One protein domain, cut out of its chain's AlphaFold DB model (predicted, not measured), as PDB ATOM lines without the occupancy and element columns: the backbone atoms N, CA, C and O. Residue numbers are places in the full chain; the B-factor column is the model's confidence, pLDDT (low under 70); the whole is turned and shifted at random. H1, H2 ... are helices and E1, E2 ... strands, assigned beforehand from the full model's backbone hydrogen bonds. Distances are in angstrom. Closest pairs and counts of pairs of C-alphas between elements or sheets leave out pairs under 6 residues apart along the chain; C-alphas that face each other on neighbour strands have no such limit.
ATOM      1  N   PRO A   9      24.769 -19.899 -30.308       88.62
ATOM      2  CA  PRO A   9      25.337 -18.903 -31.205       88.62
ATOM      3  C   PRO A   9      24.281 -18.462 -32.219       88.62
ATOM      4  O   PRO A   9      23.374 -19.218 -32.581       88.62
ATOM      5  N   TRP A  10      24.365 -17.213 -32.664       91.38
ATOM      6  CA  TRP A  10      23.316 -16.624 -33.486       91.38
ATOM      7  C   TRP A  10      23.869 -15.857 -34.682       91.38
ATOM      8  O   TRP A  10      25.011 -15.401 -34.683       91.38
ATOM      9  N   ILE A  11      23.033 -15.737 -35.708       93.31
ATOM     10  CA  ILE A  11      23.312 -15.054 -36.971       93.31
ATOM     11  C   ILE A  11      22.337 -13.894 -37.114       93.31
ATOM     12  O   ILE A  11      21.128 -14.074 -36.950       93.31
ATOM     13  N   GLY A  12      22.849 -12.704 -37.423       92.81
ATOM     14  CA  GLY A  12      22.012 -11.541 -37.706       92.81
ATOM     15  C   GLY A  12      21.495 -11.557 -39.138       92.81
ATOM     16  O   GLY A  12      22.232 -11.908 -40.051       92.81
ATOM     17  N   ALA A  13      20.244 -11.159 -39.353       92.69
ATOM     18  CA  ALA A  13      19.649 -11.038 -40.683       92.69
ATOM     19  C   ALA A  13      18.975  -9.671 -40.863       92.69
ATOM     20  O   ALA A  13      17.972  -9.385 -40.207       92.69
ATOM     21  N   ILE A  14      19.497  -8.850 -41.776       91.38
ATOM     22  CA  ILE A  14      18.994  -7.512 -42.113       91.38
ATOM     23  C   ILE A  14      18.359  -7.560 -43.503       91.38
ATOM     24  O   ILE A  14      18.995  -7.941 -44.483       91.38
ATOM     25  N   GLY A  15      17.084  -7.180 -43.601       88.81
ATOM     26  CA  GLY A  15      16.383  -7.049 -44.886       88.81
ATOM     27  C   GLY A  15      16.075  -8.357 -45.631       88.81
ATOM     28  O   GLY A  15      15.328  -8.318 -46.607       88.81
ATOM     29  N   LEU A  16      16.579  -9.511 -45.174       88.56
ATOM     30  CA  LEU A  16      16.330 -10.801 -45.821       88.56
ATOM     31  C   LEU A  16      14.835 -11.145 -45.887       88.56
ATOM     32  O   LEU A  16      14.066 -10.879 -44.955       88.56
ATOM     33  N   SER A  17      14.428 -11.808 -46.974       87.31
ATOM     34  CA  SER A  17      13.080 -12.370 -47.080       87.31
ATOM     35  C   SER A  17      12.885 -13.503 -46.070       87.31
ATOM     36  O   SER A  17      13.820 -14.226 -45.723       87.31
ATOM     37  N   ALA A  18      11.641 -13.708 -45.631       86.56
ATOM     38  CA  ALA A  18      11.302 -14.813 -44.733       86.56
ATOM     39  C   ALA A  18      11.594 -16.195 -45.350       86.56
ATOM     40  O   ALA A  18      11.843 -17.162 -44.637       86.56
ATOM     41  N   GLU A  19      11.548 -16.314 -46.676       87.81
ATOM     42  CA  GLU A  19      11.889 -17.546 -47.386       87.81
ATOM     43  C   GLU A  19      13.389 -17.843 -47.321       87.81
ATOM     44  O   GLU A  19      13.777 -18.926 -46.887       87.81
ATOM     45  N   LEU A  20      14.228 -16.860 -47.653       86.44
ATOM     46  CA  LEU A  20      15.681 -17.011 -47.631       86.44
ATOM     47  C   LEU A  20      16.207 -17.213 -46.204       86.44
ATOM     48  O   LEU A  20      17.044 -18.081 -45.974       86.44
ATOM     49  N   ALA A  21      15.666 -16.479 -45.227       87.75
ATOM     50  CA  ALA A  21      16.015 -16.665 -43.820       87.75
ATOM     51  C   ALA A  21      15.691 -18.088 -43.324       87.75
ATOM     52  O   ALA A  21      16.479 -18.671 -42.584       87.75
ATOM     53  N   ARG A  22      14.563 -18.674 -43.760       88.00
ATOM     54  CA  ARG A  22      14.202 -20.065 -43.436       88.00
ATOM     55  C   ARG A  22      15.118 -21.081 -44.113       88.00
ATOM     56  O   ARG A  22      15.481 -22.059 -43.470       88.00
ATOM     57  N   ALA A  23      15.487 -20.859 -45.375       87.75
ATOM     58  CA  ALA A  23      16.428 -21.729 -46.081       87.75
ATOM     59  C   ALA A  23      17.793 -21.757 -45.373       87.75
ATOM     60  O   ALA A  23      18.324 -22.827 -45.103       87.75
ATOM     61  N   ILE A  24      18.298 -20.589 -44.971       88.88
ATOM     62  CA  ILE A  24      19.556 -20.472 -44.222       88.88
ATOM     63  C   ILE A  24      19.459 -21.137 -42.844       88.88
ATOM     64  O   ILE A  24      20.373 -21.853 -42.445       88.88
ATOM     65  N   ALA A  25      18.355 -20.935 -42.120       89.06
ATOM     66  CA  ALA A  25      18.153 -21.573 -40.819       89.06
ATOM     67  C   ALA A  25      18.119 -23.110 -40.917       89.06
ATOM     68  O   ALA A  25      18.599 -23.788 -40.014       89.06
ATOM     69  N   ALA A  26      17.582 -23.662 -42.010       88.75
ATOM     70  CA  ALA A  26      17.559 -25.106 -42.241       88.75
ATOM     71  C   ALA A  26      18.961 -25.697 -42.480       88.75
ATOM     72  O   ALA A  26      19.214 -26.832 -42.082       88.75
ATOM     73  N   ASP A  27      19.868 -24.927 -43.085       88.56
ATOM     74  CA  ASP A  27      21.253 -25.345 -43.331       88.56
ATOM     75  C   ASP A  27      22.144 -25.230 -42.083       88.56
ATOM     76  O   ASP A  27      23.216 -25.834 -42.029       88.56
ATOM     77  N   LEU A  28      21.720 -24.454 -41.080       89.25
ATOM     78  CA  LEU A  28      22.514 -24.100 -39.902       89.25
ATOM     79  C   LEU A  28      21.776 -24.446 -38.595       89.25
ATOM     80  O   LEU A  28      21.475 -23.545 -37.812       89.25
ATOM     81  N   PRO A  29      21.503 -25.737 -38.317       86.62
ATOM     82  CA  PRO A  29      20.670 -26.157 -37.182       86.62
ATOM     83  C   PRO A  29      21.230 -25.740 -35.813       86.62
ATOM     84  O   PRO A  29      20.474 -25.586 -34.855       86.62
ATOM     85  N   ASP A  30      22.542 -25.521 -35.718       88.06
ATOM     86  CA  ASP A  30      23.203 -25.127 -34.471       88.06
ATOM     87  C   ASP A  30      23.163 -23.617 -34.215       88.06
ATOM     88  O   ASP A  30      23.507 -23.181 -33.115       88.06
ATOM     89  N   TYR A  31      22.721 -22.816 -35.187       90.12
ATOM     90  CA  TYR A  31      22.704 -21.362 -35.091       90.12
ATOM     91  C   TYR A  31      21.278 -20.828 -35.083       90.12
ATOM     92  O   TYR A  31      20.448 -21.151 -35.933       90.12
ATOM     93  N   ARG A  32      21.000 -19.907 -34.163       90.12
ATOM     94  CA  ARG A  32      19.745 -19.156 -34.189       90.12
ATOM     95  C   ARG A  32      19.836 -18.023 -35.206       90.12
ATOM     96  O   ARG A  32      20.636 -17.107 -35.035       90.12
ATOM     97  N   VAL A  33      18.971 -18.004 -36.215       90.44
ATOM     98  CA  VAL A  33      18.843 -16.840 -37.109       90.44
ATOM     99  C   VAL A  33      17.936 -15.793 -36.455       90.44
ATOM    100  O   VAL A  33      16.773 -16.061 -36.160       90.44
ATOM    101  N   GLN A  34      18.459 -14.590 -36.222       89.88
ATOM    102  CA  GLN A  34      17.739 -13.479 -35.603       89.88
ATOM    103  C   GLN A  34      17.585 -12.318 -36.583       89.88
ATOM    104  O   GLN A  34      18.559 -11.785 -37.116       89.88
ATOM    105  N   ARG A  35      16.341 -11.872 -36.774       88.94
ATOM    106  CA  ARG A  35      16.050 -10.696 -37.592       88.94
ATOM    107  C   ARG A  35      16.498  -9.424 -36.876       88.94
ATOM    108  O   ARG A  35      16.157  -9.196 -35.715       88.94
ATOM    109  N   LEU A  36      17.231  -8.594 -37.599       86.25
ATOM    110  CA  LEU A  36      17.677  -7.277 -37.183       86.25
ATOM    111  C   LEU A  36      16.888  -6.225 -37.972       86.25
ATOM    112  O   LEU A  36      16.627  -6.388 -39.167       86.25
ATOM    113  N   ALA A  37      16.467  -5.159 -37.292       83.12
ATOM    114  CA  ALA A  37      15.878  -4.005 -37.965       83.12
ATOM    115  C   ALA A  37      16.964  -3.284 -38.786       83.12
ATOM    116  O   ALA A  37      18.086  -3.210 -38.294       83.12
ATOM    117  N   PRO A  38      16.675  -2.760 -39.990       78.69
ATOM    118  CA  PRO A  38      17.642  -1.967 -40.751       78.69
ATOM    119  C   PRO A  38      18.113  -0.738 -39.965       78.69
ATOM    120  O   PRO A  38      17.307  -0.081 -39.299       78.69
ATOM    121  N   SER A  39      19.398  -0.399 -40.060       67.56
ATOM    122  CA  SER A  39      19.946   0.838 -39.504       67.56
ATOM    123  C   SER A  39      19.672   2.002 -40.451       67.56
ATOM    124  O   SER A  39      20.570   2.591 -41.039       67.56
ATOM    125  N   LEU A  40      18.405   2.407 -40.543       58.75
ATOM    126  CA  LEU A  40      17.972   3.536 -41.383       58.75
ATOM    127  C   LEU A  40      18.679   4.871 -41.061       58.75
ATOM    128  O   LEU A  40      18.514   5.838 -41.796       58.75
ATOM    129  N   ARG A  41      19.447   4.940 -39.965       54.66
ATOM    130  CA  ARG A  41      20.185   6.127 -39.511       54.66
ATOM    131  C   ARG A  41      21.675   5.893 -39.251       54.66
ATOM    132  O   ARG A  41      22.376   6.822 -38.889       54.66
ATOM    133  N   GLY A  42      22.185   4.673 -39.441       53.31
ATOM    134  CA  GLY A  42      23.591   4.374 -39.155       53.31
ATOM    135  C   GLY A  42      23.963   4.401 -37.663       53.31
ATOM    136  O   GLY A  42      25.148   4.356 -37.348       53.31
ATOM    137  N   ASP A  43      22.994   4.433 -36.749       56.06
ATOM    138  CA  ASP A  43      23.254   4.526 -35.302       56.06
ATOM    139  C   ASP A  43      23.585   3.172 -34.659       56.06
ATOM    140  O   ASP A  43      23.953   3.107 -33.490       56.06
ATOM    141  N   GLY A  44      23.445   2.063 -35.397       53.25
ATOM    142  CA  GLY A  44      23.886   0.761 -34.904       53.25
ATOM    143  C   GLY A  44      23.174   0.303 -33.621       53.25
ATOM    144  O   GLY A  44      23.786  -0.311 -32.746       53.25
ATOM    145  N   GLY A  45      21.867   0.570 -33.490       57.97
ATOM    146  CA  GLY A  45      21.060   0.257 -32.295       57.97
ATOM    147  C   GLY A  45      20.976  -1.232 -31.900       57.97
ATOM    148  O   GLY A  45      20.221  -1.598 -31.001       57.97
ATOM    149  N   TRP A  46      21.729  -2.115 -32.559       68.81
ATOM    150  CA  TRP A  46      21.814  -3.542 -32.258       68.81
ATOM    151  C   TRP A  46      22.782  -3.874 -31.118       68.81
ATOM    152  O   TRP A  46      22.591  -4.892 -30.449       68.81
ATOM    153  N   ALA A  47      23.787  -3.023 -30.872       54.22
ATOM    154  CA  ALA A  47      24.842  -3.269 -29.882       54.22
ATOM    155  C   ALA A  47      24.304  -3.431 -28.443       54.22
ATOM    156  O   ALA A  47      24.911  -4.108 -27.618       54.22
ATOM    157  N   VAL A  48      23.110  -2.900 -28.157       51.59
ATOM    158  CA  VAL A  48      22.491  -2.891 -26.819       51.59
ATOM    159  C   VAL A  48      22.075  -4.296 -26.328       51.59
ATOM    160  O   VAL A  48      21.809  -4.482 -25.146       51.59
ATOM    161  N   ARG A  49      22.049  -5.335 -27.185       56.16
ATOM    162  CA  ARG A  49      21.561  -6.690 -26.813       56.16
ATOM    163  C   ARG A  49      22.641  -7.698 -26.389       56.16
ATOM    164  O   ARG A  49      22.376  -8.901 -26.356       56.16
ATOM    165  N   GLY A  50      23.841  -7.226 -26.046       59.53
ATOM    166  CA  GLY A  50      24.790  -7.934 -25.171       59.53
ATOM    167  C   GLY A  50      25.392  -9.251 -25.682       59.53
ATOM    168  O   GLY A  50      26.026  -9.960 -24.910       59.53
ATOM    169  N   SER A  51      25.220  -9.617 -26.954       79.06
ATOM    170  CA  SER A  51      25.938 -10.752 -27.547       79.06
ATOM    171  C   SER A  51      26.319 -10.451 -28.988       79.06
ATOM    172  O   SER A  51      25.553  -9.835 -29.726       79.06
ATOM    173  N   ARG A  52      27.526 -10.862 -29.369       87.25
ATOM    174  CA  ARG A  52      28.062 -10.714 -30.720       87.25
ATOM    175  C   ARG A  52      27.514 -11.843 -31.610       87.25
ATOM    176  O   ARG A  52      27.543 -12.992 -31.166       87.25
ATOM    177  N   PRO A  53      27.008 -11.558 -32.822       91.56
ATOM    178  CA  PRO A  53      26.636 -12.609 -33.764       91.56
ATOM    179  C   PRO A  53      27.877 -13.320 -34.321       91.56
ATOM    180  O   PRO A  53      28.972 -12.764 -34.324       91.56
ATOM    181  N   ALA A  54      27.697 -14.532 -34.842       92.75
ATOM    182  CA  ALA A  54      28.738 -15.264 -35.565       92.75
ATOM    183  C   ALA A  54      29.037 -14.643 -36.943       92.75
ATOM    184  O   ALA A  54      30.185 -14.605 -37.369       92.75
ATOM    185  N   LEU A  55      27.995 -14.151 -37.620       94.50
ATOM    186  CA  LEU A  55      28.057 -13.353 -38.846       94.50
ATOM    187  C   LEU A  55      26.755 -12.557 -39.008       94.50
ATOM    188  O   LEU A  55      25.750 -12.847 -38.343       94.50
ATOM    189  N   VAL A  56      26.748 -11.582 -39.917       94.19
ATOM    190  CA  VAL A  56      25.533 -10.843 -40.297       94.19
ATOM    191  C   VAL A  56      25.249 -10.998 -41.783       94.19
ATOM    192  O   VAL A  56      26.111 -10.772 -42.623       94.19
ATOM    193  N   LEU A  57      24.011 -11.356 -42.101       94.88
ATOM    194  CA  LEU A  57      23.477 -11.409 -43.451       94.88
ATOM    195  C   LEU A  57      22.768 -10.096 -43.776       94.88
ATOM    196  O   LEU A  57      21.905  -9.649 -43.015       94.88
ATOM    197  N   VAL A  58      23.083  -9.520 -44.928       93.38
ATOM    198  CA  VAL A  58      22.465  -8.299 -45.448       93.38
ATOM    199  C   VAL A  58      21.852  -8.608 -46.804       93.38
ATOM    200  O   VAL A  58      22.482  -9.237 -47.650       93.38
ATOM    201  N   ASP A  59      20.617  -8.176 -47.030       91.12
ATOM    202  CA  ASP A  59      20.017  -8.263 -48.359       91.12
ATOM    203  C   ASP A  59      20.728  -7.302 -49.330       91.12
ATOM    204  O   ASP A  59      20.640  -6.087 -49.188       91.12
ATOM    205  N   GLY A  60      21.417  -7.825 -50.342       85.69
ATOM    206  CA  GLY A  60      22.114  -7.011 -51.343       85.69
ATOM    207  C   GLY A  60      21.186  -6.210 -52.261       85.69
ATOM    208  O   GLY A  60      21.650  -5.364 -53.020       85.69
ATOM    209  N   THR A  61      19.874  -6.460 -52.215       81.62
ATOM    210  CA  THR A  61      18.875  -5.691 -52.975       81.62
ATOM    211  C   THR A  61      18.430  -4.416 -52.263       81.62
ATOM    212  O   THR A  61      17.797  -3.568 -52.894       81.62
ATOM    213  N   VAL A  62      18.765  -4.231 -50.978       75.94
ATOM    214  CA  VAL A  62      18.511  -2.944 -50.322       75.94
ATOM    215  C   VAL A  62      19.560  -1.921 -50.760       75.94
ATOM    216  O   VAL A  62      20.762  -2.158 -50.657       75.94
ATOM    217  N   GLY A  63      19.113  -0.736 -51.190       76.25
ATOM    218  CA  GLY A  63      19.988   0.356 -51.655       76.25
ATOM    219  C   GLY A  63      20.985   0.890 -50.614       76.25
ATOM    220  O   GLY A  63      21.809   1.738 -50.931       76.25
ATOM    221  N   HIS A  64      20.937   0.375 -49.384       81.44
ATOM    222  CA  HIS A  64      21.765   0.787 -48.255       81.44
ATOM    223  C   HIS A  64      22.673  -0.342 -47.736       81.44
ATOM    224  O   HIS A  64      23.223  -0.212 -46.648       81.44
ATOM    225  N   ALA A  65      22.870  -1.440 -48.483       85.31
ATOM    226  CA  ALA A  65      23.666  -2.593 -48.031       85.31
ATOM    227  C   ALA A  65      25.078  -2.212 -47.537       85.31
ATOM    228  O   ALA A  65      25.544  -2.721 -46.517       85.31
ATOM    229  N   ARG A  66      25.731  -1.252 -48.207       87.12
ATOM    230  CA  ARG A  66      27.021  -0.694 -47.773       87.12
ATOM    231  C   ARG A  66      26.934  -0.005 -46.406       87.12
ATOM    232  O   ARG A  66      27.783  -0.255 -45.555       87.12
ATOM    233  N   ALA A  67      25.919   0.834 -46.199       86.56
ATOM    234  CA  ALA A  67      25.715   1.551 -44.942       86.56
ATOM    235  C   ALA A  67      25.392   0.584 -43.792       86.56
ATOM    236  O   ALA A  67      25.925   0.736 -42.697       86.56
ATOM    237  N   GLU A  68      24.593  -0.456 -44.056       87.94
ATOM    238  CA  GLU A  68      24.306  -1.515 -43.081       87.94
ATOM    239  C   GLU A  68      25.579  -2.272 -42.684       87.94
ATOM    240  O   GLU A  68      25.835  -2.464 -41.500       87.94
ATOM    241  N   ARG A  69      26.425  -2.648 -43.651       89.25
ATOM    242  CA  ARG A  69      27.727  -3.280 -43.382       89.25
ATOM    243  C   ARG A  69      28.625  -2.392 -42.515       89.25
ATOM    244  O   ARG A  69      29.191  -2.862 -41.531       89.25
ATOM    245  N   GLU A  70      28.742  -1.108 -42.848       87.50
ATOM    246  CA  GLU A  70      29.532  -0.147 -42.066       87.50
ATOM    247  C   GLU A  70      28.957   0.050 -40.649       87.50
ATOM    248  O   GLU A  70      29.708   0.192 -39.684       87.50
ATOM    249  N   ALA A  71      27.631   0.021 -40.487       86.44
ATOM    250  CA  ALA A  71      26.987   0.049 -39.175       86.44
ATOM    251  C   ALA A  71      27.260  -1.235 -38.371       86.44
ATOM    252  O   ALA A  71      27.588  -1.156 -37.190       86.44
ATOM    253  N   VAL A  72      27.201  -2.409 -39.008       88.50
ATOM    254  CA  VAL A  72      27.519  -3.709 -38.395       88.50
ATOM    255  C   VAL A  72      28.949  -3.726 -37.850       88.50
ATOM    256  O   VAL A  72      29.158  -4.098 -36.694       88.50
ATOM    257  N   TRP A  73      29.929  -3.272 -38.634       88.25
ATOM    258  CA  TRP A  73      31.325  -3.211 -38.190       88.25
ATOM    259  C   TRP A  73      31.566  -2.189 -37.081       88.25
ATOM    260  O   TRP A  73      32.359  -2.456 -36.180       88.25
ATOM    261  N   ARG A  74      30.852  -1.058 -37.080       85.25
ATOM    262  CA  ARG A  74      30.889  -0.121 -35.946       85.25
ATOM    263  C   ARG A  74      30.335  -0.738 -34.659       85.25
ATOM    264  O   ARG A  74      30.844  -0.430 -33.587       85.25
ATOM    265  N   CYS A  75      29.335  -1.615 -34.749       85.75
ATOM    266  CA  CYS A  75      28.736  -2.262 -33.578       85.75
ATOM    267  C   CYS A  75      29.564  -3.414 -33.002       85.75
ATOM    268  O   CYS A  75      29.615  -3.571 -31.784       85.75
ATOM    269  N   TRP A  76      30.139  -4.262 -33.856       87.38
ATOM    270  CA  TRP A  76      30.707  -5.552 -33.434       87.38
ATOM    271  C   TRP A  76      32.144  -5.799 -33.892       87.38
ATOM    272  O   TRP A  76      32.661  -6.897 -33.680       87.38
ATOM    273  N   GLY A  77      32.774  -4.793 -34.493       87.75
ATOM    274  CA  GLY A  77      34.146  -4.855 -34.975       87.75
ATOM    275  C   GLY A  77      34.258  -5.238 -36.456       87.75
ATOM    276  O   GLY A  77      33.370  -5.901 -37.003       87.75
ATOM    277  N   PRO A  78      35.353  -4.823 -37.120       87.81
ATOM    278  CA  PRO A  78      35.601  -5.099 -38.538       87.81
ATOM    279  C   PRO A  78      35.871  -6.584 -38.828       87.81
ATOM    280  O   PRO A  78      35.721  -7.046 -39.952       87.81
ATOM    281  N   ASP A  79      36.247  -7.360 -37.818       89.25
ATOM    282  CA  ASP A  79      36.511  -8.791 -37.930       89.25
ATOM    283  C   ASP A  79      35.228  -9.637 -38.041       89.25
ATOM    284  O   ASP A  79      35.311 -10.823 -38.352       89.25
ATOM    285  N   LEU A  80      34.044  -9.050 -37.815       91.25
ATOM    286  CA  LEU A  80      32.769  -9.741 -37.991       91.25
ATOM    287  C   LEU A  80      32.468  -9.956 -39.490       91.25
ATOM    288  O   LEU A  80      32.337  -8.969 -40.223       91.25
ATOM    289  N   PRO A  81      32.284 -11.208 -39.957       94.38
ATOM    290  CA  PRO A  81      31.908 -11.468 -41.341       94.38
ATOM    291  C   PRO A  81      30.538 -10.872 -41.675       94.38
ATOM    292  O   PRO A  81      29.551 -11.090 -40.961       94.38
ATOM    293  N   VAL A  82      30.470 -10.156 -42.800       94.62
ATOM    294  CA  VAL A  82      29.213  -9.636 -43.349       94.62
ATOM    295  C   VAL A  82      28.962 -10.271 -44.702       94.62
ATOM    296  O   VAL A  82      29.773 -10.158 -45.616       94.62
ATOM    297  N   VAL A  83      27.828 -10.943 -44.844       95.94
ATOM    298  CA  VAL A  83      27.457 -11.662 -46.059       95.94
ATOM    299  C   VAL A  83      26.307 -10.930 -46.732       95.94
ATOM    300  O   VAL A  83      25.178 -10.917 -46.247       95.94
ATOM    301  N   GLU A  84      26.594 -10.322 -47.870       94.81
ATOM    302  CA  GLU A  84      25.594  -9.703 -48.727       94.81
ATOM    303  C   GLU A  84      24.987 -10.769 -49.642       94.81
ATOM    304  O   GLU A  84      25.686 -11.378 -50.457       94.81
ATOM    305  N   VAL A  85      23.681 -10.994 -49.522       92.38
ATOM    306  CA  VAL A  85      22.947 -11.978 -50.320       92.38
ATOM    307  C   VAL A  85      22.017 -11.258 -51.283       92.38
ATOM    308  O   VAL A  85      21.081 -10.578 -50.867       92.38
ATOM    309  N   SER A  86      22.260 -11.414 -52.580       84.19
ATOM    310  CA  SER A  86      21.396 -10.858 -53.620       84.19
ATOM    311  C   SER A  86      20.259 -11.822 -53.946       84.19
ATOM    312  O   SER A  86      20.477 -13.018 -54.114       84.19
ATOM    313  N   ARG A  87      19.038 -11.305 -54.109       79.06
ATOM    314  CA  ARG A  87      17.918 -12.088 -54.671       79.06
ATOM    315  C   ARG A  87      17.959 -12.153 -56.198       79.06
ATOM    316  O   ARG A  87      17.317 -13.013 -56.791       79.06
ATOM    317  N   ALA A  88      18.668 -11.217 -56.827       83.50
ATOM    318  CA  ALA A  88      18.739 -11.103 -58.279       83.50
ATOM    319  C   ALA A  88      19.743 -12.086 -58.893       83.50
ATOM    320  O   ALA A  88      19.645 -12.417 -60.071       83.50
ATOM    321  N   THR A  89      20.715 -12.549 -58.106       83.44
ATOM    322  CA  THR A  89      21.815 -13.383 -58.586       83.44
ATOM    323  C   THR A  89      22.113 -14.498 -57.587       83.44
ATOM    324  O   THR A  89      22.097 -14.227 -56.389       83.44
ATOM    325  N   PRO A  90      22.456 -15.721 -58.034       85.44
ATOM    326  CA  PRO A  90      22.749 -16.862 -57.161       85.44
ATOM    327  C   PRO A  90      24.151 -16.772 -56.529       85.44
ATOM    328  O   PRO A  90      24.862 -17.763 -56.424       85.44
ATOM    329  N   ILE A  91      24.572 -15.568 -56.146       88.94
ATOM    330  CA  ILE A  91      25.880 -15.292 -55.558       88.94
ATOM    331  C   ILE A  91      25.707 -14.483 -54.275       88.94
ATOM    332  O   ILE A  91      24.838 -13.610 -54.189       88.94
ATOM    333  N   ALA A  92      26.567 -14.756 -53.301       93.81
ATOM    334  CA  ALA A  92      26.783 -13.909 -52.142       93.81
ATOM    335  C   ALA A  92      28.151 -13.230 -52.232       93.81
ATOM    336  O   ALA A  92      29.102 -13.785 -52.787       93.81
ATOM    337  N   ARG A  93      28.243 -12.028 -51.663       95.00
ATOM    338  CA  ARG A  93      29.518 -11.353 -51.404       95.00
ATOM    339  C   ARG A  93      29.809 -11.441 -49.918       95.00
ATOM    340  O   ARG A  93      29.033 -10.941 -49.107       95.00
ATOM    341  N   VAL A  94      30.909 -12.080 -49.565       95.00
ATOM    342  CA  VAL A  94      31.366 -12.210 -48.187       95.00
ATOM    343  C   VAL A  94      32.450 -11.176 -47.952       95.00
ATOM    344  O   VAL A  94      33.515 -11.218 -48.563       95.00
ATOM    345  N   TRP A  95      32.150 -10.230 -47.077       94.25
ATOM    346  CA  TRP A  95      33.049  -9.174 -46.658       94.25
ATOM    347  C   TRP A  95      33.765  -9.623 -45.388       94.25
ATOM    348  O   TRP A  95      33.141  -9.844 -44.347       94.25
ATOM    349  N   LEU A  96      35.081  -9.763 -45.495       90.38
ATOM    350  CA  LEU A  96      35.979 -10.152 -44.416       90.38
ATOM    351  C   LEU A  96      36.971  -9.010 -44.204       90.38
ATOM    352  O   LEU A  96      37.531  -8.503 -45.172       90.38
ATOM    353  N   SER A  97      37.242  -8.620 -42.961       80.50
ATOM    354  CA  SER A  97      38.329  -7.677 -42.672       80.50
ATOM    355  C   SER A  97      39.270  -8.234 -41.600       80.50
ATOM    356  O   SER A  97      39.290  -7.747 -40.465       80.50
ATOM    357  N   PRO A  98      40.070  -9.268 -41.929       68.44
ATOM    358  CA  PRO A  98      41.054  -9.800 -41.002       68.44
ATOM    359  C   PRO A  98      42.180  -8.782 -40.781       68.44
ATOM    360  O   PRO A  98      42.923  -8.436 -41.698       68.44
ATOM    361  N   GLY A  99      42.319  -8.315 -39.541       60.31
ATOM    362  CA  GLY A  99      43.534  -7.701 -39.000       60.31
ATOM    363  C   GLY A  99      43.931  -6.308 -39.503       60.31
ATOM    364  O   GLY A  99      44.504  -5.578 -38.697       60.31
ATOM    365  N   ARG A 100      43.679  -5.936 -40.775       54.25
ATOM    366  CA  ARG A 100      43.991  -4.607 -41.366       54.25
ATOM    367  C   ARG A 100      43.583  -4.378 -42.840       54.25
ATOM    368  O   ARG A 100      43.891  -3.311 -43.365       54.25
ATOM    369  N   GLY A 101      42.927  -5.324 -43.523       70.88
ATOM    370  CA  GLY A 101      42.546  -5.165 -44.937       70.88
ATOM    371  C   GLY A 101      41.201  -5.800 -45.280       70.88
ATOM    372  O   GLY A 101      40.946  -6.945 -44.914       70.88
ATOM    373  N   GLU A 102      40.357  -5.053 -45.994       83.50
ATOM    374  CA  GLU A 102      39.056  -5.515 -46.483       83.50
ATOM    375  C   GLU A 102      39.243  -6.458 -47.681       83.50
ATOM    376  O   GLU A 102      39.833  -6.092 -48.700       83.50
ATOM    377  N   ARG A 103      38.727  -7.683 -47.563       88.00
ATOM    378  CA  ARG A 103      38.673  -8.687 -48.627       88.00
ATOM    379  C   ARG A 103      37.220  -9.029 -48.928       88.00
ATOM    380  O   ARG A 103      36.408  -9.212 -48.024       88.00
ATOM    381  N   VAL A 104      36.927  -9.175 -50.216       92.56
ATOM    382  CA  VAL A 104      35.621  -9.622 -50.704       92.56
ATOM    383  C   VAL A 104      35.778 -10.972 -51.370       92.56
ATOM    384  O   VAL A 104      36.582 -11.121 -52.292       92.56
ATOM    385  N   GLU A 105      34.998 -11.946 -50.930       93.50
ATOM    386  CA  GLU A 105      34.858 -13.229 -51.606       93.50
ATOM    387  C   GLU A 105      33.493 -13.296 -52.286       93.50
ATOM    388  O   GLU A 105      32.478 -12.925 -51.702       93.50
ATOM    389  N   VAL A 106      33.460 -13.746 -53.540       93.44
ATOM    390  CA  VAL A 106      32.210 -14.000 -54.261       93.44
ATOM    391  C   VAL A 106      31.993 -15.502 -54.276       93.44
ATOM    392  O   VAL A 106      32.820 -16.234 -54.817       93.44
ATOM    393  N   VAL A 107      30.891 -15.951 -53.684       93.19
ATOM    394  CA  VAL A 107      30.564 -17.374 -53.541       93.19
ATOM    395  C   VAL A 107      29.204 -17.681 -54.144       93.19
ATOM    396  O   VAL A 107      28.294 -16.854 -54.091       93.19
ATOM    397  N   GLU A 108      29.057 -18.868 -54.727       91.50
ATOM    398  CA  GLU A 108      27.761 -19.350 -55.201       91.50
ATOM    399  C   GLU A 108      26.860 -19.705 -54.011       91.50
ATOM    400  O   GLU A 108      27.303 -20.295 -53.023       91.50
ATOM    401  N   LEU A 109      25.583 -19.343 -54.107       87.81
ATOM    402  CA  LEU A 109      24.581 -19.723 -53.119       87.81
ATOM    403  C   LEU A 109      24.212 -21.199 -53.289       87.81
ATOM    404  O   LEU A 109      23.618 -21.598 -54.291       87.81
ATOM    405  N   GLY A 110      24.499 -21.996 -52.266       87.06
ATOM    406  CA  GLY A 110      24.121 -23.402 -52.202       87.06
ATOM    407  C   GLY A 110      24.092 -23.923 -50.766       87.06
ATOM    408  O   GLY A 110      24.463 -23.192 -49.845       87.06
ATOM    409  N   PRO A 111      23.662 -25.178 -50.563       85.25
ATOM    410  CA  PRO A 111      23.598 -25.775 -49.236       85.25
ATOM    411  C   PRO A 111      24.934 -25.666 -48.497       85.25
ATOM    412  O   PRO A 111      25.972 -26.073 -49.021       85.25
ATOM    413  N   GLY A 112      24.908 -25.115 -47.284       86.06
ATOM    414  CA  GLY A 112      26.093 -25.025 -46.425       86.06
ATOM    415  C   GLY A 112      27.145 -23.984 -46.838       86.06
ATOM    416  O   GLY A 112      28.224 -23.969 -46.251       86.06
ATOM    417  N   PHE A 113      26.855 -23.075 -47.780       92.38
ATOM    418  CA  PHE A 113      27.827 -22.062 -48.236       92.38
ATOM    419  C   PHE A 113      28.349 -21.135 -47.118       92.38
ATOM    420  O   PHE A 113      29.409 -20.535 -47.258       92.38
ATOM    421  N   LEU A 114      27.608 -21.012 -46.012       92.69
ATOM    422  CA  LEU A 114      27.983 -20.195 -44.854       92.69
ATOM    423  C   LEU A 114      28.936 -20.904 -43.889       92.69
ATOM    424  O   LEU A 114      29.593 -20.231 -43.100       92.69
ATOM    425  N   VAL A 115      29.026 -22.236 -43.941       91.38
ATOM    426  CA  VAL A 115      29.812 -23.048 -42.996       91.38
ATOM    427  C   VAL A 115      31.281 -22.607 -42.899       91.38
ATOM    428  O   VAL A 115      31.761 -22.502 -41.771       91.38
ATOM    429  N   PRO A 116      31.991 -22.270 -43.998       91.38
ATOM    430  CA  PRO A 116      33.390 -21.831 -43.925       91.38
ATOM    431  C   PRO A 116      33.616 -20.514 -43.167       91.38
ATOM    432  O   PRO A 116      34.741 -20.229 -42.770       91.38
TER     433      PRO A 116
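This is residues 9 to 116 of the 199 residues of an uncharacterized protein of Chloroflexi bacterium (UniProt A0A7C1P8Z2). A strongly twisted sheet of six strands forms the middle of the domain, with one helix on each face: H2 packs over E3 and E4, and H1 covers the part with E2 and E1 on the opposite face. The E5 and E6 hairpin makes the end of the sheet away from H1, and a long unnamed stretch, residues 37 to 55, joins E2 to E3. The printed part has 108 residues, with two named helices and six named strands in the order E1 H1 E2 E3 H2 E4 E5 E6; the sheet is mixed, in the order E2 E1 E3 E4 E5 E6. The class is mixed, helices and strands, with under half of the residues, 52 of 108, in named elements. The whole is compact, with a radius of gyration of the C-alphas of 12.8 A, and spans 32 by 27 by 26 A.

In sheet order, the strands are E2, residues 32 to 36, 12.4 A; E1, residues 10 to 14, 13.3 A, from C-alpha 10 at (23.316, -16.624, -33.486); E3, residues 56 to 59, 10.1 A; E4, residues 82 to 85, 9.7 A; E5, residues 91 to 96, 15.9 A; and E6, residues 103 to 108, 16.6 A, ending with C-alpha 108 at (27.761, -19.350, -55.201). H2, residues 65 to 76, is 16.5 A long and begins with C-alpha 65 at (23.666, -2.593, -48.031). H1, residues 18 to 27, is 14.6 A long.

E3 is parallel to E1, with N 57 and O 12 2.8 A apart, and to E4, with N 83 and O 56 2.8 A apart, both within hydrogen-bond range. E2, an edge strand, is parallel to E1, with N 34 and O 11 at 2.8 A. E4, E5 and E6 form a meander, each strand the antiparallel neighbour of the one before; N 84 and O 93 are 2.8 A apart, and N 94 and O 105 2.8 A. H2 is on the sheet at a height of 8.8 A, over E3 and E4, along the strands; its closest C-alphas to E3 are Ala 65 and Val 58, 6.4 A. H1 is on the sheet at a height of 8.6 A, over E1 and only just not over E3, where 2 of its C-alphas fall; on the local plane it stands at 25 degrees to E1. The closest C-alphas of H1 and E2 are Ala 25 and Val 33, 6.1 A. The helices make three layers with the sheet, one helix on each face, and H1 and H2 are apart. E1, H1, E2 and E3, H2, E4 are strand-helix-strand units, two parallel neighbour strands with a helix between, each with a right-handed crossover. In both helices every O i to N i+4 pair is within hydrogen-bond range.

The two C-alphas farthest apart, Glu 19 and Arg 100, are 35.1 A apart. The printed part has no cut. The link E2 to E3, 19 residues, is long. The mean pLDDT of the printed part is 84.2, and residues 39 to 50 and 98 to 100 are under 70.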